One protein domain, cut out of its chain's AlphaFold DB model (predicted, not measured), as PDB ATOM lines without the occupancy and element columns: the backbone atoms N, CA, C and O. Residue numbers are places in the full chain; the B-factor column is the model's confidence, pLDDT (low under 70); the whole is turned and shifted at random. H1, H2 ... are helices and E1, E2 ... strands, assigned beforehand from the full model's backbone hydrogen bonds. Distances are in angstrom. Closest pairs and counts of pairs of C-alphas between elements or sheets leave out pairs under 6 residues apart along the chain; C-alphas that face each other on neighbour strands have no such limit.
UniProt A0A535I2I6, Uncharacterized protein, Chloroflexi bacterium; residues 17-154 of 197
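Overview. This is residues 17 to 154 of the 197 residues of an uncharacterized protein of Chloroflexi bacterium (UniProt A0A535I2I6). Two antiparallel sheets lie face to face as a sandwich, their strands crossed at 42 degrees: a twisted sheet in the order E2, E1, E6, E7, with the long hairpin E1 and E2 along one edge, and a smaller sheet in the order E3, E4, E5. H3 leads away from the smaller sheet, and its far part, with H2 and the loop between them, makes an arm at one end of the longest axis. The printed part has 138 residues with three named helices and seven named strands, in the order E1, E2, E3, E4, H1, H2, H3, E5, E6, E7; the class is mixed, helices and strands, with under half of the residues in named elements. It is compact, with a radius of gyration of the C-alphas of 15.6 A, and spans 45 by 35 by 21 A.

Arrangement. In the larger sheet, E1, residues 26 to 36, and E2, residues 42 to 52, form an antiparallel hairpin, with N 31 and O 47 2.9 A apart, within hydrogen-bond range. E1 bends by 51 degrees at residue 32. E6, residues 136 to 139, is the antiparallel neighbour of E1, with N 32 and O 137 at 2.8 A. E6 and E7, residues 145 to 149, form a hairpin, with N 138 and O 147 at 2.8 A. In the other sheet, E3, residues 70 to 74, and E4, residues 77 to 80, form a hairpin, with N 79 and O 72 at 2.8 A. E5, residues 120 to 122, is antiparallel to E4, with N 78 and O 121 at 2.9 A. Between the sheets, the closest C-alphas of E3 and E7 are those of Ile 70 and Gly 147, 5.2 A apart. H3, residues 107 to 119, only grazes the smaller sheet, with its residues 116 to 119. H2, residues 92 to 95, touches H3, the closest C-alphas being those of Pro 92 and Ile 111, 5.6 A apart. H1, residues 83 to 87, is near H3, with 5 pairs of C-alphas within 10 A. In H1 and H3 every O i to N i+4 pair is within hydrogen-bond range; H2 is too short for such a pair.

Along the chain. E1 begins at C-alpha 26, (48.718, 143.323, 11.575), and measures 29.2 A; E2 measures 30.9 A. H3 measures 18.2 A from C-alpha 107 at (58.310, 162.575, 5.700). E7 measures 11.2 A and ends at C-alpha 149, (27.449, 150.455, 9.109).

Size, cuts and confidence. The farthest C-alphas, of Ala 100 and Glu 133, are 46.9 A apart. The printed part has no cut. The links E2 to E3, H2 to H3 and E5 to E6 are long. No printed residue is under 70 in pLDDT.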
ATOM      1  N   VAL A  17      42.891 141.933   2.193       96.56
ATOM      2  CA  VAL A  17      43.158 143.319   1.816       96.56
ATOM      3  C   VAL A  17      44.101 143.920   2.851       96.56
ATOM      4  O   VAL A  17      43.744 144.090   4.015       96.56
ATOM      5  N   ASN A  18      45.299 144.272   2.394       93.06
ATOM      6  CA  ASN A  18      46.281 145.028   3.153       93.06
ATOM      7  C   ASN A  18      46.874 146.087   2.228       93.06
ATOM      8  O   ASN A  18      47.486 145.766   1.209       93.06
ATOM      9  N   ASN A  19      46.672 147.358   2.565       90.81
ATOM     10  CA  ASN A  19      47.199 148.440   1.750       90.81
ATOM     11  C   ASN A  19      48.701 148.636   1.951       90.81
ATOM     12  O   ASN A  19      49.340 149.219   1.087       90.81
ATOM     13  N   LEU A  20      49.277 148.179   3.057       90.75
ATOM     14  CA  LEU A  20      50.670 148.386   3.434       90.75
ATOM     15  C   LEU A  20      51.292 147.045   3.878       90.75
ATOM     16  O   LEU A  20      51.721 146.905   5.024       90.75
ATOM     17  N   PRO A  21      51.341 146.030   2.990       90.19
ATOM     18  CA  PRO A  21      51.780 144.691   3.363       90.19
ATOM     19  C   PRO A  21      53.225 144.704   3.868       90.19
ATOM     20  O   PRO A  21      54.116 145.249   3.216       90.19
ATOM     21  N   GLY A  22      53.437 144.108   5.044       89.75
ATOM     22  CA  GLY A  22      54.744 144.017   5.697       89.75
ATOM     23  C   GLY A  22      55.272 145.325   6.294       89.75
ATOM     24  O   GLY A  22      56.405 145.334   6.761       89.75
ATOM     25  N   ARG A  23      54.496 146.422   6.277       89.94
ATOM     26  CA  ARG A  23      54.929 147.713   6.841       89.94
ATOM     27  C   ARG A  23      54.835 147.772   8.351       89.94
ATOM     28  O   ARG A  23      55.741 148.293   8.975       89.94
ATOM     29  N   TYR A  24      53.757 147.239   8.905       91.94
ATOM     30  CA  TYR A  24      53.511 147.185  10.338       91.94
ATOM     31  C   TYR A  24      52.899 145.827  10.698       91.94
ATOM     32  O   TYR A  24      52.310 145.174   9.828       91.94
ATOM     33  N   PRO A  25      53.033 145.375  11.955       93.81
ATOM     34  CA  PRO A  25      52.344 144.186  12.435       93.81
ATOM     35  C   PRO A  25      50.828 144.344  12.315       93.81
ATOM     36  O   PRO A  25      50.269 145.377  12.684       93.81
ATOM     37  N   THR A  26      50.162 143.309  11.815       96.56
ATOM     38  CA  THR A  26      48.718 143.323  11.575       96.56
ATOM     39  C   THR A  26      48.003 142.195  12.290       96.56
ATOM     40  O   THR A  26      48.587 141.159  12.596       96.56
ATOM     41  N   GLU A  27      46.704 142.378  12.457       96.81
ATOM     42  CA  GLU A  27      45.753 141.348  12.848       96.81
ATOM     43  C   GLU A  27      44.640 141.224  11.796       96.81
ATOM     44  O   GLU A  27      44.326 142.179  11.075       96.81
ATOM     45  N   ASP A  28      44.067 140.026  11.686       98.06
ATOM     46  CA  ASP A  28      43.128 139.667  10.625       98.06
ATOM     47  C   ASP A  28      41.683 139.912  11.070       98.06
ATOM     48  O   ASP A  28      41.157 139.225  11.944       98.06
ATOM     49  N   TRP A  29      41.027 140.877  10.432       98.38
ATOM     50  CA  TRP A  29      39.626 141.208  10.673       98.38
ATOM     51  C   TRP A  29      38.744 140.696   9.549       98.38
ATOM     52  O   TRP A  29      39.105 140.808   8.381       98.38
ATOM     53  N   VAL A  30      37.549 140.202   9.857       98.69
ATOM     54  CA  VAL A  30      36.628 139.696   8.832       98.69
ATOM     55  C   VAL A  30      35.563 140.741   8.526       98.69
ATOM     56  O   VAL A  30      34.703 141.049   9.351       98.69
ATOM     57  N   ALA A  31      35.597 141.280   7.308       98.69
ATOM     58  CA  ALA A  31      34.550 142.148   6.793       98.69
ATOM     59  C   ALA A  31      33.479 141.312   6.087       98.69
ATOM     60  O   ALA A  31      33.786 140.632   5.111       98.69
ATOM     61  N   HIS A  32      32.224 141.412   6.524       98.62
ATOM     62  CA  HIS A  32      31.051 140.887   5.825       98.62
ATOM     63  C   HIS A  32      30.274 142.038   5.192       98.62
ATOM     64  O   HIS A  32      29.934 143.018   5.858       98.62
ATOM     65  N   TYR A  33      29.990 141.929   3.898       98.56
ATOM     66  CA  TYR A  33      29.392 143.021   3.139       98.56
ATOM     67  C   TYR A  33      28.587 142.521   1.942       98.56
ATOM     68  O   TYR A  33      28.562 141.330   1.628       98.56
ATOM     69  N   TRP A  34      27.925 143.458   1.272       98.44
ATOM     70  CA  TRP A  34      27.074 143.198   0.120       98.44
ATOM     71  C   TRP A  34      27.589 143.952  -1.099       98.44
ATOM     72  O   TRP A  34      27.953 145.125  -0.999       98.44
ATOM     73  N   ASP A  35      27.610 143.270  -2.237       97.06
ATOM     74  CA  ASP A  35      28.068 143.779  -3.525       97.06
ATOM     75  C   ASP A  35      26.942 143.687  -4.556       97.06
ATOM     76  O   ASP A  35      26.187 142.711  -4.580       97.06
ATOM     77  N   VAL A  36      26.851 144.699  -5.413       96.94
ATOM     78  CA  VAL A  36      25.911 144.753  -6.530       96.94
ATOM     79  C   VAL A  36      26.711 144.843  -7.821       96.94
ATOM     80  O   VAL A  36      27.488 145.780  -8.004       96.94
ATOM     81  N   SER A  37      26.524 143.883  -8.724       94.38
ATOM     82  CA  SER A  37      27.194 143.905 -10.027       94.38
ATOM     83  C   SER A  37      26.569 144.928 -10.981       94.38
ATOM     84  O   SER A  37      25.439 145.377 -10.786       94.38
ATOM     85  N   GLU A  38      27.267 145.245 -12.075       91.75
ATOM     86  CA  GLU A  38      26.746 146.088 -13.166       91.75
ATOM     87  C   GLU A  38      25.427 145.550 -13.768       91.75
ATOM     88  O   GLU A  38      24.609 146.333 -14.252       91.75
ATOM     89  N   SER A  39      25.174 144.236 -13.683       92.12
ATOM     90  CA  SER A  39      23.912 143.603 -14.117       92.12
ATOM     91  C   SER A  39      22.774 143.702 -13.088       92.12
ATOM     92  O   SER A  39      21.640 143.301 -13.358       92.12
ATOM     93  N   GLY A  40      23.070 144.240 -11.901       94.81
ATOM     94  CA  GLY A  40      22.151 144.323 -10.772       94.81
ATOM     95  C   GLY A  40      22.098 143.061  -9.912       94.81
ATOM     96  O   GLY A  40      21.245 142.980  -9.039       94.81
ATOM     97  N   GLU A  41      22.975 142.076 -10.120       96.06
ATOM     98  CA  GLU A  41      23.050 140.907  -9.237       96.06
ATOM     99  C   GLU A  41      23.550 141.319  -7.847       96.06
ATOM    100  O   GLU A  41      24.620 141.912  -7.720       96.06
ATOM    101  N   LEU A  42      22.769 140.987  -6.819       97.38
ATOM    102  CA  LEU A  42      23.109 141.199  -5.418       97.38
ATOM    103  C   LEU A  42      23.796 139.950  -4.857       97.38
ATOM    104  O   LEU A  42      23.239 138.856  -4.919       97.38
ATOM    105  N   SER A  43      24.967 140.126  -4.251       97.25
ATOM    106  CA  SER A  43      25.731 139.039  -3.633       97.25
ATOM    107  C   SER A  43      26.231 139.423  -2.243       97.25
ATOM    108  O   SER A  43      26.596 140.574  -1.996       97.25
ATOM    109  N   SER A  44      26.261 138.453  -1.330       97.50
ATOM    110  CA  SER A  44      26.980 138.587  -0.064       97.50
ATOM    111  C   SER A  44      28.442 138.193  -0.260       97.50
ATOM    112  O   SER A  44      28.773 137.283  -1.023       97.50
ATOM    113  N   ARG A  45      29.342 138.900   0.420       97.56
ATOM    114  CA  ARG A  45      30.787 138.691   0.343       97.56
ATOM    115  C   ARG A  45      31.415 138.771   1.724       97.56
ATOM    116  O   ARG A  45      30.867 139.377   2.646       97.56
ATOM    117  N   HIS A  46      32.592 138.170   1.839       97.88
ATOM    118  CA  HIS A  46      33.483 138.403   2.962       97.88
ATOM    119  C   HIS A  46      34.932 138.485   2.491       97.88
ATOM    120  O   HIS A  46      35.298 137.891   1.474       97.88
ATOM    121  N   VAL A  47      35.746 139.228   3.234       98.50
ATOM    122  CA  VAL A  47      37.187 139.342   3.001       98.50
ATOM    123  C   VAL A  47      37.900 139.616   4.319       98.50
ATOM    124  O   VAL A  47      37.317 140.225   5.219       98.50
ATOM    125  N   VAL A  48      39.155 139.188   4.425       98.56
ATOM    126  CA  VAL A  48      40.020 139.592   5.531       98.56
ATOM    127  C   VAL A  48      40.557 140.994   5.255       98.56
ATOM    128  O   VAL A  48      41.068 141.266   4.170       98.56
ATOM    129  N   VAL A  49      40.447 141.885   6.227       98.06
ATOM    130  CA  VAL A  49      41.048 143.217   6.232       98.06
ATOM    131  C   VAL A  49      42.129 143.216   7.303       98.06
ATOM    132  O   VAL A  49      41.852 142.902   8.455       98.06
ATOM    133  N   GLN A  50      43.361 143.546   6.931       97.50
ATOM    134  CA  GLN A  50      44.465 143.578   7.887       97.50
ATOM    135  C   GLN A  50      44.588 144.969   8.501       97.50
ATOM    136  O   GLN A  50      44.977 145.925   7.824       97.50
ATOM    137  N   LEU A  51      44.235 145.067   9.781       96.19
ATOM    138  CA  LEU A  51      44.380 146.284  10.579       96.19
ATOM    139  C   LEU A  51      45.650 146.203  11.433       96.19
ATOM    140  O   LEU A  51      46.142 145.096  11.659       96.19
ATOM    141  N   PRO A  52      46.207 147.337  11.900       95.31
ATOM    142  CA  PRO A  52      47.342 147.312  12.820       95.31
ATOM    143  C   PRO A  52      47.050 146.481  14.078       95.31
ATOM    144  O   PRO A  52      45.923 146.476  14.581       95.31
ATOM    145  N   ILE A  53      48.058 145.770  14.583       94.62
ATOM    146  CA  ILE A  53      47.914 144.917  15.769       94.62
ATOM    147  C   ILE A  53      47.413 145.709  16.985       94.62
ATOM    148  O   ILE A  53      47.769 146.869  17.173       94.62
ATOM    149  N   GLY A  54      46.585 145.075  17.816       93.62
ATOM    150  CA  GLY A  54      46.033 145.701  19.019       93.62
ATOM    151  C   GLY A  54      44.748 146.483  18.761       93.62
ATOM    152  O   GLY A  54      44.137 146.972  19.714       93.62
ATOM    153  N   SER A  55      44.288 146.556  17.509       93.81
ATOM    154  CA  SER A  55      43.043 147.240  17.168       93.81
ATOM    155  C   SER A  55      41.838 146.617  17.882       93.81
ATOM    156  O   SER A  55      41.035 147.336  18.470       93.81
ATOM    157  N   GLY A  56      41.712 145.288  17.872       93.88
ATOM    158  CA  GLY A  56      40.535 144.582  18.388       93.88
ATOM    159  C   GLY A  56      40.415 144.680  19.902       93.88
ATOM    160  O   GLY A  56      39.341 144.975  20.427       93.88
ATOM    161  N   ALA A  57      41.545 144.532  20.597       93.06
ATOM    162  CA  ALA A  57      41.620 144.574  22.056       93.06
ATOM    163  C   ALA A  57      41.232 145.941  22.652       93.06
ATOM    164  O   ALA A  57      40.763 145.999  23.787       93.06
ATOM    165  N   ASN A  58      41.399 147.030  21.893       91.75
ATOM    166  CA  ASN A  58      41.099 148.395  22.337       91.75
ATOM    167  C   ASN A  58      39.696 148.878  21.940       91.75
ATOM    168  O   ASN A  58      39.304 150.004  22.250       91.75
ATOM    169  N   LEU A  59      38.915 148.036  21.264       94.12
ATOM    170  CA  LEU A  59      37.565 148.361  20.828       94.12
ATOM    171  C   LEU A  59      36.539 147.547  21.609       94.12
ATOM    172  O   LEU A  59      36.708 146.357  21.863       94.12
ATOM    173  N   ARG A  60      35.420 148.181  21.953       95.00
ATOM    174  CA  ARG A  60      34.267 147.476  22.523       95.00
ATOM    175  C   ARG A  60      33.455 146.779  21.436       95.00
ATOM    176  O   ARG A  60      33.424 147.234  20.291       95.00
ATOM    177  N   GLU A  61      32.738 145.733  21.826       97.75
ATOM    178  CA  GLU A  61      31.680 145.161  20.998       97.75
ATOM    179  C   GLU A  61      30.562 146.194  20.742       97.75
ATOM    180  O   GLU A  61      30.276 147.068  21.577       97.75
ATOM    181  N   VAL A  62      29.950 146.111  19.560       97.94
ATOM    182  CA  VAL A  62      28.839 146.958  19.118       97.94
ATOM    183  C   VAL A  62      27.699 146.114  18.555       97.94
ATOM    184  O   VAL A  62      27.914 145.042  17.993       97.94
ATOM    185  N   ALA A  63      26.474 146.627  18.640       97.88
ATOM    186  CA  ALA A  63      25.320 146.040  17.969       97.88
ATOM    187  C   ALA A  63      25.244 146.433  16.477       97.88
ATOM    188  O   ALA A  63      25.831 147.419  16.025       97.88
ATOM    189  N   ILE A  64      24.448 145.699  15.691       97.25
ATOM    190  CA  ILE A  64      24.170 146.074  14.295       97.25
ATOM    191  C   ILE A  64      23.467 147.439  14.254       97.25
ATOM    192  O   ILE A  64      22.449 147.661  14.906       97.25
ATOM    193  N   GLY A  65      24.014 148.351  13.452       94.00
ATOM    194  CA  GLY A  65      23.550 149.732  13.306       94.00
ATOM    195  C   GLY A  65      24.122 150.703  14.343       94.00
ATOM    196  O   GLY A  65      23.985 151.918  14.169       94.00
ATOM    197  N   GLU A  66      24.795 150.196  15.375       96.44
ATOM    198  CA  GLU A  66      25.536 151.005  16.335       96.44
ATOM    199  C   GLU A  66      26.866 151.484  15.733       96.44
ATOM    200  O   GLU A  66      27.508 150.796  14.936       96.44
ATOM    201  N   GLN A  67      27.273 152.702  16.098       92.56
ATOM    202  CA  GLN A  67      28.528 153.276  15.630       92.56
ATOM    203  C   GLN A  67      29.711 152.547  16.277       92.56
ATOM    204  O   GLN A  67      29.952 152.684  17.475       92.56
ATOM    205  N   GLY A  68      30.460 151.816  15.456       94.88
ATOM    206  CA  GLY A  68      31.740 151.212  15.820       94.88
ATOM    207  C   GLY A  68      32.913 151.864  15.093       94.88
ATOM    208  O   GLY A  68      32.874 153.048  14.747       94.88
ATOM    209  N   ILE A  69      33.937 151.059  14.804       96.06
ATOM    210  CA  ILE A  69      35.188 151.507  14.173       96.06
ATOM    211  C   ILE A  69      35.029 151.968  12.716       96.06
ATOM    212  O   ILE A  69      35.869 152.697  12.194       96.06
ATOM    213  N   ILE A  70      33.951 151.571  12.032       97.56
ATOM    214  CA  ILE A  70      33.698 151.964  10.640       97.56
ATOM    215  C   ILE A  70      33.199 153.409  10.604       97.56
ATOM    216  O   ILE A  70      32.065 153.701  10.984       97.56
ATOM    217  N   MET A  71      34.015 154.314  10.066       96.06
ATOM    218  CA  MET A  71      33.631 155.711   9.862       96.06
ATOM    219  C   MET A  71      32.720 155.867   8.641       96.06
ATOM    220  O   MET A  71      31.759 156.638   8.662       96.06
ATOM    221  N   LYS A  72      33.022 155.153   7.549       95.69
ATOM    222  CA  LYS A  72      32.248 155.247   6.307       95.69
ATOM    223  C   LYS A  72      32.362 153.992   5.458       95.69
ATOM    224  O   LYS A  72      33.458 153.494   5.227       95.69
ATOM    225  N   VAL A  73      31.244 153.571   4.875       96.56
ATOM    226  CA  VAL A  73      31.237 152.655   3.728       96.56
ATOM    227  C   VAL A  73      31.089 153.465   2.441       96.56
ATOM    228  O   VAL A  73      30.211 154.319   2.304       96.56
ATOM    229  N   ARG A  74      32.008 153.234   1.509       94.25
ATOM    230  CA  ARG A  74      32.094 153.832   0.174       94.25
ATOM    231  C   ARG A  74      31.662 152.776  -0.843       94.25
ATOM    232  O   ARG A  74      31.755 151.587  -0.572       94.25
ATOM    233  N   ARG A  75      31.294 153.192  -2.058       93.94
ATOM    234  CA  ARG A  75      30.906 152.267  -3.141       93.94
ATOM    235  C   ARG A  75      31.944 151.174  -3.441       93.94
ATOM    236  O   ARG A  75      31.595 150.128  -3.956       93.94
ATOM    237  N   TRP A  76      33.218 151.412  -3.185       94.44
ATOM    238  CA  TRP A  76      34.308 150.495  -3.535       94.44
ATOM    239  C   TRP A  76      35.057 149.976  -2.303       94.44
ATOM    240  O   TRP A  76      36.108 149.362  -2.453       94.44
ATOM    241  N   GLY A  77      34.598 150.275  -1.083       96.31
ATOM    242  CA  GLY A  77      35.332 149.876   0.114       96.31
ATOM    243  C   GLY A  77      34.895 150.566   1.398       96.31
ATOM    244  O   GLY A  77      33.826 151.163   1.455       96.31
ATOM    245  N   LEU A  78      35.736 150.536   2.428       96.88
ATOM    246  CA  LEU A  78      35.446 151.150   3.724       96.88
ATOM    247  C   LEU A  78      36.530 152.133   4.162       96.88
ATOM    248  O   LEU A  78      37.638 152.140   3.626       96.88
ATOM    249  N   THR A  79      36.186 152.955   5.141       97.44
ATOM    250  CA  THR A  79      37.117 153.773   5.908       97.44
ATOM    251  C   THR A  79      36.868 153.513   7.388       97.44
ATOM    252  O   THR A  79      35.730 153.651   7.850       97.44
ATOM    253  N   ILE A  80      37.916 153.141   8.116       96.31
ATOM    254  CA  ILE A  80      37.895 153.019   9.576       96.31
ATOM    255  C   ILE A  80      38.241 154.359  10.237       96.31
ATOM    256  O   ILE A  80      38.820 155.242   9.603       96.31
ATOM    257  N   SER A  81      37.846 154.534  11.494       93.81
ATOM    258  CA  SER A  81      38.155 155.737  12.264       93.81
ATOM    259  C   SER A  81      39.658 155.849  12.516       93.81
ATOM    260  O   SER A  81      40.260 154.918  13.045       93.81
ATOM    261  N   SER A  82      40.249 157.006  12.210       87.69
ATOM    262  CA  SER A  82      41.658 157.282  12.524       87.69
ATOM    263  C   SER A  82      41.925 157.381  14.024       87.69
ATOM    264  O   SER A  82      43.062 157.208  14.435       87.69
ATOM    265  N   SER A  83      40.886 157.580  14.847       88.62
ATOM    266  CA  SER A  83      41.006 157.539  16.312       88.62
ATOM    267  C   SER A  83      41.540 156.200  16.827       88.62
ATOM    268  O   SER A  83      41.971 156.111  17.967       88.62
ATOM    269  N   LEU A  84      41.469 155.146  16.007       92.00
ATOM    270  CA  LEU A  84      42.088 153.860  16.295       92.00
ATOM    271  C   LEU A  84      43.595 153.986  16.507       92.00
ATOM    272  O   LEU A  84      44.122 153.350  17.405       92.00
ATOM    273  N   PHE A  85      44.264 154.796  15.685       92.94
ATOM    274  CA  PHE A  85      45.718 154.919  15.701       92.94
ATOM    275  C   PHE A  85      46.212 155.510  17.017       92.94
ATOM    276  O   PHE A  85      47.156 154.984  17.592       92.94
ATOM    277  N   ASP A  86      45.490 156.496  17.552       91.56
ATOM    278  CA  ASP A  86      45.775 157.058  18.873       91.56
ATOM    279  C   ASP A  86      45.544 156.031  19.999       91.56
ATOM    280  O   ASP A  86      46.251 156.041  20.997       91.56
ATOM    281  N   MET A  87      44.558 155.134  19.863       91.69
ATOM    282  CA  MET A  87      44.236 154.134  20.897       91.69
ATOM    283  C   MET A  87      45.256 152.998  20.999       91.69
ATOM    284  O   MET A  87      45.318 152.339  22.034       91.69
ATOM    285  N   ILE A  88      45.998 152.730  19.927       94.12
ATOM    286  CA  ILE A  88      46.961 151.622  19.860       94.12
ATOM    287  C   ILE A  88      48.412 152.111  19.808       94.12
ATOM    288  O   ILE A  88      49.293 151.319  19.482       94.12
ATOM    289  N   ASP A  89      48.642 153.402  20.066       92.56
ATOM    290  CA  ASP A  89      49.947 154.056  19.939       92.56
ATOM    291  C   ASP A  89      50.604 153.795  18.564       92.56
ATOM    292  O   ASP A  89      51.799 153.524  18.453       92.56
ATOM    293  N   PHE A  90      49.809 153.841  17.487       93.94
ATOM    294  CA  PHE A  90      50.317 153.661  16.130       93.94
ATOM    295  C   PHE A  90      51.103 154.901  15.702       93.94
ATOM    296  O   PHE A  90      50.514 155.909  15.309       93.94
ATOM    297  N   ASP A  91      52.432 154.807  15.734       93.56
ATOM    298  CA  ASP A  91      53.316 155.860  15.243       93.56
ATOM    299  C   ASP A  91      53.662 155.649  13.753       93.56
ATOM    300  O   ASP A  91      54.452 154.764  13.414       93.56
ATOM    301  N   PRO A  92      53.107 156.452  12.822       92.06
ATOM    302  CA  PRO A  92      53.435 156.341  11.404       92.06
ATOM    303  C   PRO A  92      54.908 156.648  11.089       92.06
ATOM    304  O   PRO A  92      55.376 156.220  10.031       92.06
ATOM    305  N   GLN A  93      55.640 157.357  11.962       93.81
ATOM    306  CA  GLN A  93      57.058 157.674  11.745       93.81
ATOM    307  C   GLN A  93      57.943 156.424  11.748       93.81
ATOM    308  O   GLN A  93      58.943 156.378  11.033       93.81
ATOM    309  N   GLU A  94      57.557 155.380  12.482       93.31
ATOM    310  CA  GLU A  94      58.305 154.120  12.537       93.31
ATOM    311  C   GLU A  94      58.257 153.333  11.215       93.31
ATOM    312  O   GLU A  94      59.048 152.412  11.003       93.31
ATOM    313  N   TYR A  95      57.342 153.690  10.305       92.25
ATOM    314  CA  TYR A  95      57.033 152.907   9.104       92.25
ATOM    315  C   TYR A  95      57.415 153.591   7.783       92.25
ATOM    316  O   TYR A  95      57.087 153.073   6.703       92.25
ATOM    317  N   LEU A  96      58.115 154.726   7.860       94.19
ATOM    318  CA  LEU A  96      58.553 155.504   6.703       94.19
ATOM    319  C   LEU A  96      59.598 154.751   5.865       94.19
ATOM    320  O   LEU A  96      60.399 153.953   6.349       94.19
ATOM    321  N   THR A  97      59.568 154.983   4.558       93.25
ATOM    322  CA  THR A  97      60.592 154.545   3.603       93.25
ATOM    323  C   THR A  97      61.681 155.566   3.410       93.25
ATOM    324  O   THR A  97      62.782 155.178   3.017       93.25
ATOM    325  N   HIS A  98      61.352 156.846   3.596       93.50
ATOM    326  CA  HIS A  98      62.180 157.967   3.176       93.50
ATOM    327  C   HIS A  98      62.503 157.931   1.668       93.50
ATOM    328  O   HIS A  98      63.559 158.389   1.222       93.50
ATOM    329  N   ASP A  99      61.596 157.376   0.852       94.06
ATOM    330  CA  ASP A  99      61.730 157.357  -0.604       94.06
ATOM    331  C   ASP A  99      61.402 158.739  -1.186       94.06
ATOM    332  O   ASP A  99      60.256 159.049  -1.515       94.06
ATOM    333  N   ALA A 100      62.434 159.564  -1.359       93.06
ATOM    334  CA  ALA A 100      62.314 160.909  -1.920       93.06
ATOM    335  C   ALA A 100      61.773 160.948  -3.365       93.06
ATOM    336  O   ALA A 100      61.261 161.984  -3.792       93.06
ATOM    337  N   ALA A 101      61.870 159.855  -4.136       94.75
ATOM    338  CA  ALA A 101      61.292 159.803  -5.480       94.75
ATOM    339  C   ALA A 101      59.768 159.640  -5.422       94.75
ATOM    340  O   ALA A 101      59.042 160.199  -6.247       94.75
ATOM    341  N   ARG A 102      59.281 158.886  -4.434       92.19
ATOM    342  CA  ARG A 102      57.853 158.662  -4.199       92.19
ATOM    343  C   ARG A 102      57.204 159.772  -3.368       92.19
ATOM    344  O   ARG A 102      56.048 160.116  -3.620       92.19
ATOM    345  N   TYR A 103      57.943 160.341  -2.422       94.38
ATOM    346  CA  TYR A 103      57.489 161.358  -1.476       94.38
ATOM    347  C   TYR A 103      58.369 162.618  -1.575       94.38
ATOM    348  O   TYR A 103      59.176 162.893  -0.688       94.38
ATOM    349  N   PRO A 104      58.236 163.417  -2.654       93.31
ATOM    350  CA  PRO A 104      59.035 164.633  -2.839       93.31
ATOM    351  C   PRO A 104      58.740 165.721  -1.793       93.31
ATOM    352  O   PRO A 104      59.546 166.629  -1.612       93.31
ATOM    353  N   GLY A 105      57.592 165.644  -1.114       92.69
ATOM    354  CA  GLY A 105      57.234 166.482   0.030       92.69
ATOM    355  C   GLY A 105      57.850 166.033   1.360       92.69
ATOM    356  O   GLY A 105      57.563 166.657   2.377       92.69
ATOM    357  N   GLY A 106      58.679 164.983   1.360       95.31
ATOM    358  CA  GLY A 106      59.358 164.460   2.545       95.31
ATOM    359  C   GLY A 106      58.454 163.640   3.467       95.31
ATOM    360  O   GLY A 106      57.371 163.197   3.076       95.31
ATOM    361  N   ASP A 107      58.923 163.458   4.702       95.25
ATOM    362  CA  ASP A 107      58.310 162.575   5.700       95.25
ATOM    363  C   ASP A 107      56.846 162.935   5.991       95.25
ATOM    364  O   ASP A 107      56.014 162.041   6.082       95.25
ATOM    365  N   ASP A 108      56.480 164.221   6.028       95.44
ATOM    366  CA  ASP A 108      55.090 164.651   6.253       95.44
ATOM    367  C   ASP A 108      54.125 164.092   5.193       95.44
ATOM    368  O   ASP A 108      53.014 163.656   5.505       95.44
ATOM    369  N   GLN A 109      54.549 164.075   3.924       95.94
ATOM    370  CA  GLN A 109      53.747 163.510   2.839       95.94
ATOM    371  C   GLN A 109      53.599 161.993   3.001       95.94
ATOM    372  O   GLN A 109      52.523 161.445   2.743       95.94
ATOM    373  N   GLU A 110      54.670 161.315   3.409       96.38
ATOM    374  CA  GLU A 110      54.664 159.871   3.614       96.38
ATOM    375  C   GLU A 110      53.828 159.470   4.837       96.38
ATOM    376  O   GLU A 110      53.025 158.545   4.736       96.38
ATOM    377  N   ILE A 111      53.915 160.210   5.946       95.25
ATOM    378  CA  ILE A 111      53.083 160.028   7.145       95.25
ATOM    379  C   ILE A 111      51.599 160.072   6.770       95.25
ATOM    380  O   ILE A 111      50.832 159.176   7.133       95.25
ATOM    381  N   VAL A 112      51.187 161.084   5.998       94.69
ATOM    382  CA  VAL A 112      49.799 161.197   5.531       94.69
ATOM    383  C   VAL A 112      49.409 159.998   4.661       94.69
ATOM    384  O   VAL A 112      48.312 159.464   4.832       94.69
ATOM    385  N   ASP A 113      50.282 159.538   3.757       94.44
ATOM    386  CA  ASP A 113      50.018 158.345   2.940       94.44
ATOM    387  C   ASP A 113      49.859 157.086   3.806       94.44
ATOM    388  O   ASP A 113      48.903 156.332   3.612       94.44
ATOM    389  N   VAL A 114      50.739 156.879   4.792       94.56
ATOM    390  CA  VAL A 114      50.687 155.737   5.718       94.56
ATOM    391  C   VAL A 114      49.359 155.714   6.469       94.56
ATOM    392  O   VAL A 114      48.633 154.723   6.388       94.56
ATOM    393  N   VAL A 115      48.991 156.818   7.123       94.25
ATOM    394  CA  VAL A 115      47.739 156.935   7.891       94.25
ATOM    395  C   VAL A 115      46.520 156.731   6.988       94.25
ATOM    396  O   VAL A 115      45.605 155.969   7.313       94.25
ATOM    397  N   MET A 116      46.506 157.364   5.813       94.44
ATOM    398  CA  MET A 116      45.390 157.237   4.879       94.44
ATOM    399  C   MET A 116      45.243 155.806   4.366       94.44
ATOM    400  O   MET A 116      44.119 155.302   4.293       94.44
ATOM    401  N   ARG A 117      46.343 155.127   4.038       94.31
ATOM    402  CA  ARG A 117      46.317 153.740   3.561       94.31
ATOM    403  C   ARG A 117      46.001 152.753   4.682       94.31
ATOM    404  O   ARG A 117      45.282 151.795   4.416       94.31
ATOM    405  N   ALA A 118      46.430 153.005   5.914       94.50
ATOM    406  CA  ALA A 118      46.054 152.197   7.072       94.50
ATOM    407  C   ALA A 118      44.556 152.320   7.415       94.50
ATOM    408  O   ALA A 118      43.982 151.391   7.976       94.50
ATOM    409  N   ALA A 119      43.902 153.434   7.054       95.62
ATOM    410  CA  ALA A 119      42.488 153.666   7.361       95.62
ATOM    411  C   ALA A 119      41.504 153.363   6.214       95.62
ATOM    412  O   ALA A 119      40.313 153.159   6.459       95.62
ATOM    413  N   ASN A 120      41.944 153.381   4.950       96.44
ATOM    414  CA  ASN A 120      41.049 153.360   3.785       96.44
ATOM    415  C   ASN A 120      41.239 152.117   2.917       96.44
ATOM    416  O   ASN A 120      42.092 152.094   2.036       96.44
ATOM    417  N   PHE A 121      40.356 151.136   3.056       97.31
ATOM    418  CA  PHE A 121      40.442 149.868   2.332       97.31
ATOM    419  C   PHE A 121      39.509 149.849   1.127       97.31
ATOM    420  O   PHE A 121      38.328 150.185   1.244       97.31
ATOM    421  N   ASP A 122      40.040 149.452  -0.023       97.12
ATOM    422  CA  ASP A 122      39.253 149.070  -1.193       97.12
ATOM    423  C   ASP A 122      38.900 147.576  -1.081       97.12
ATOM    424  O   ASP A 122      39.726 146.770  -0.663       97.12
ATOM    425  N   LEU A 123      37.667 147.196  -1.422       97.50
ATOM    426  CA  LEU A 123      37.155 145.829  -1.251       97.50
ATOM    427  C   LEU A 123      36.928 145.143  -2.601       97.50
ATOM    428  O   LEU A 123      36.572 145.832  -3.564       97.50
ATOM    429  N   PRO A 124      37.057 143.805  -2.694       96.19
ATOM    430  CA  PRO A 124      36.812 143.059  -3.928       96.19
ATOM    431  C   PRO A 124      35.318 143.083  -4.276       96.19
ATOM    432  O   PRO A 124      34.528 142.246  -3.828       96.19
ATOM    433  N   SER A 125      34.917 144.115  -5.019       94.50
ATOM    434  CA  SER A 125      33.524 144.500  -5.263       94.50
ATOM    435  C   SER A 125      33.406 145.429  -6.472       94.50
ATOM    436  O   SER A 125      34.358 146.135  -6.824       94.50
ATOM    437  N   GLN A 126      32.226 145.459  -7.085       94.19
ATOM    438  CA  GLN A 126      31.869 146.450  -8.102       94.19
ATOM    439  C   GLN A 126      31.123 147.639  -7.473       94.19
ATOM    440  O   GLN A 126      31.398 148.802  -7.812       94.19
ATOM    441  N   PHE A 127      30.221 147.351  -6.528       95.44
ATOM    442  CA  PHE A 127      29.442 148.332  -5.781       95.44
ATOM    443  C   PHE A 127      29.048 147.786  -4.403       95.44
ATOM    444  O   PHE A 127      28.046 147.093  -4.248       95.44
ATOM    445  N   VAL A 128      29.778 148.197  -3.371       97.31
ATOM    446  CA  VAL A 128      29.436 147.958  -1.969       97.31
ATOM    447  C   VAL A 128      28.201 148.765  -1.574       97.31
ATOM    448  O   VAL A 128      28.167 149.996  -1.712       97.31
ATOM    449  N   ILE A 129      27.206 148.069  -1.033       97.38
ATOM    450  CA  ILE A 129      26.037 148.666  -0.385       97.38
ATOM    451  C   ILE A 129      26.096 148.432   1.124       97.38
ATOM    452  O   ILE A 129      26.739 147.504   1.609       97.38
ATOM    453  N   SER A 130      25.424 149.300   1.874       96.38
ATOM    454  CA  SER A 130      25.322 149.178   3.325       96.38
ATOM    455  C   SER A 130      24.038 149.858   3.799       96.38
ATOM    456  O   SER A 130      23.998 151.084   3.927       96.38
ATOM    457  N   SER A 131      22.987 149.075   4.008       93.81
ATOM    458  CA  SER A 131      21.648 149.528   4.421       93.81
ATOM    459  C   SER A 131      21.146 148.669   5.581       93.81
ATOM    460  O   SER A 131      21.782 147.668   5.888       93.81
ATOM    461  N   ASP A 132      20.007 148.993   6.193       91.69
ATOM    462  CA  ASP A 132      19.459 148.189   7.301       91.69
ATOM    463  C   ASP A 132      19.252 146.701   6.933       91.69
ATOM    464  O   ASP A 132      19.471 145.822   7.757       91.69
ATOM    465  N   GLU A 133      18.874 146.401   5.684       92.44
ATOM    466  CA  GLU A 133      18.732 145.018   5.182       92.44
ATOM    467  C   GLU A 133      20.074 144.375   4.808       92.44
ATOM    468  O   GLU A 133      20.230 143.157   4.839       92.44
ATOM    469  N   HIS A 134      21.047 145.207   4.449       96.62
ATOM    470  CA  HIS A 134      22.336 144.789   3.917       96.62
ATOM    471  C   HIS A 134      23.437 145.441   4.747       96.62
ATOM    472  O   HIS A 134      24.106 146.345   4.240       96.62
ATOM    473  N   PRO A 135      23.575 145.105   6.039       97.19
ATOM    474  CA  PRO A 135      24.545 145.769   6.890       97.19
ATOM    475  C   PRO A 135      25.965 145.443   6.427       97.19
ATOM    476  O   PRO A 135      26.247 144.337   5.967       97.19
ATOM    477  N   PHE A 136      26.864 146.412   6.582       98.56
ATOM    478  CA  PHE A 136      28.295 146.139   6.570       98.56
ATOM    479  C   PHE A 136      28.727 145.813   7.994       98.56
ATOM    480  O   PHE A 136      28.470 146.613   8.897       98.56
ATOM    481  N   LEU A 137      29.393 144.678   8.180       98.69
ATOM    482  CA  LEU A 137      29.842 144.189   9.478       98.69
ATOM    483  C   LEU A 137      31.349 143.934   9.440       98.69
ATOM    484  O   LEU A 137      31.875 143.456   8.437       98.69
ATOM    485  N   LEU A 138      32.037 144.256  10.528       98.69
ATOM    486  CA  LEU A 138      33.475 144.075  10.674       98.69
ATOM    487  C   LEU A 138      33.760 143.450  12.039       98.69
ATOM    488  O   LEU A 138      33.530 144.077  13.080       98.69
ATOM    489  N   PHE A 139      34.234 142.209  11.995       98.69
ATOM    490  CA  PHE A 139      34.535 141.387  13.159       98.69
ATOM    491  C   PHE A 139      36.036 141.347  13.396       98.69
ATOM    492  O   PHE A 139      36.812 141.246  12.441       98.69
ATOM    493  N   ASP A 140      36.422 141.444  14.658       98.19
ATOM    494  CA  ASP A 140      37.816 141.352  15.067       98.19
ATOM    495  C   ASP A 140      38.321 139.891  15.051       98.19
ATOM    496  O   ASP A 140      37.540 138.966  14.788       98.19
ATOM    497  N   PRO A 141      39.614 139.647  15.336       98.00
ATOM    498  CA  PRO A 141      40.175 138.296  15.353       98.00
ATOM    499  C   PRO A 141      39.531 137.347  16.378       98.00
ATOM    500  O   PRO A 141      39.646 136.130  16.237       98.00
ATOM    501  N   SER A 142      38.877 137.879  17.417       97.25
ATOM    502  CA  SER A 142      38.165 137.083  18.423       97.25
ATOM    503  C   SER A 142      36.750 136.689  17.982       97.25
ATOM    504  O   SER A 142      36.134 135.813  18.589       97.25
ATOM    505  N   GLY A 143      36.255 137.286  16.893       97.75
ATOM    506  CA  GLY A 143      34.904 137.093  16.375       97.75
ATOM    507  C   GLY A 143      33.883 138.085  16.935       97.75
ATOM    508  O   GLY A 143      32.691 137.930  16.671       97.75
ATOM    509  N   GLU A 144      34.317 139.106  17.673       98.44
ATOM    510  CA  GLU A 144      33.434 140.144  18.204       98.44
ATOM    511  C   GLU A 144      33.144 141.212  17.146       98.44
ATOM    512  O   GLU A 144      34.026 141.662  16.405       98.44
ATOM    513  N   LEU A 145      31.890 141.664  17.079       98.56
ATOM    514  CA  LEU A 145      31.493 142.735  16.170       98.56
ATOM    515  C   LEU A 145      31.981 144.078  16.726       98.56
ATOM    516  O   LEU A 145      31.419 144.579  17.693       98.56
ATOM    517  N   LYS A 146      32.991 144.701  16.104       98.06
ATOM    518  CA  LYS A 146      33.472 146.047  16.510       98.06
ATOM    519  C   LYS A 146      33.114 147.144  15.512       98.06
ATOM    520  O   LYS A 146      33.314 148.332  15.776       98.06
ATOM    521  N   GLY A 147      32.606 146.777  14.338       97.56
ATOM    522  CA  GLY A 147      32.206 147.720  13.304       97.56
ATOM    523  C   GLY A 147      30.898 147.331  12.643       97.56
ATOM    524  O   GLY A 147      30.789 146.256  12.067       97.56
ATOM    525  N   SER A 148      29.929 148.245  12.651       97.81
ATOM    526  CA  SER A 148      28.700 148.122  11.874       97.81
ATOM    527  C   SER A 148      28.423 149.413  11.107       97.81
ATOM    528  O   SER A 148      28.633 150.511  11.620       97.81
ATOM    529  N   PHE A 149      27.897 149.298   9.886       97.38
ATOM    530  CA  PHE A 149      27.449 150.455   9.109       97.38
ATOM    531  C   PHE A 149      26.218 150.122   8.255       97.38
ATOM    532  O   PHE A 149      26.240 149.198   7.446       97.38
ATOM    533  N   VAL A 150      25.141 150.899   8.422       95.38
ATOM    534  CA  VAL A 150      23.826 150.671   7.773       95.38
ATOM    535  C   VAL A 150      23.286 151.906   7.040       95.38
ATOM    536  O   VAL A 150      22.156 151.926   6.566       95.38
ATOM    537  N   LYS A 151      24.081 152.980   6.955       91.81
ATOM    538  CA  LYS A 151      23.636 154.298   6.457       91.81
ATOM    539  C   LYS A 151      24.232 154.681   5.098       91.81
ATOM    540  O   LYS A 151      24.221 155.854   4.731       91.81
ATOM    541  N   GLY A 152      24.782 153.723   4.361       92.50
ATOM    542  CA  GLY A 152      25.382 153.957   3.046       92.50
ATOM    543  C   GLY A 152      24.379 153.799   1.907       92.50
ATOM    544  O   GLY A 152      23.184 154.052   2.063       92.50
ATOM    545  N   HIS A 153      24.874 153.419   0.732       94.31
ATOM    546  CA  HIS A 153      24.016 153.158  -0.422       94.31
ATOM    547  C   HIS A 153      23.118 151.943  -0.164       94.31
ATOM    548  O   HIS A 153      23.584 150.945   0.382       94.31
ATOM    549  N   SER A 154      21.847 152.019  -0.569       95.69
ATOM    550  CA  SER A 154      20.969 150.844  -0.632       95.69
ATOM    551  C   SER A 154      21.095 150.129  -1.974       95.69
ATOM    552  O   SER A 154      21.696 150.654  -2.916       95.69
TER     553      SER A 154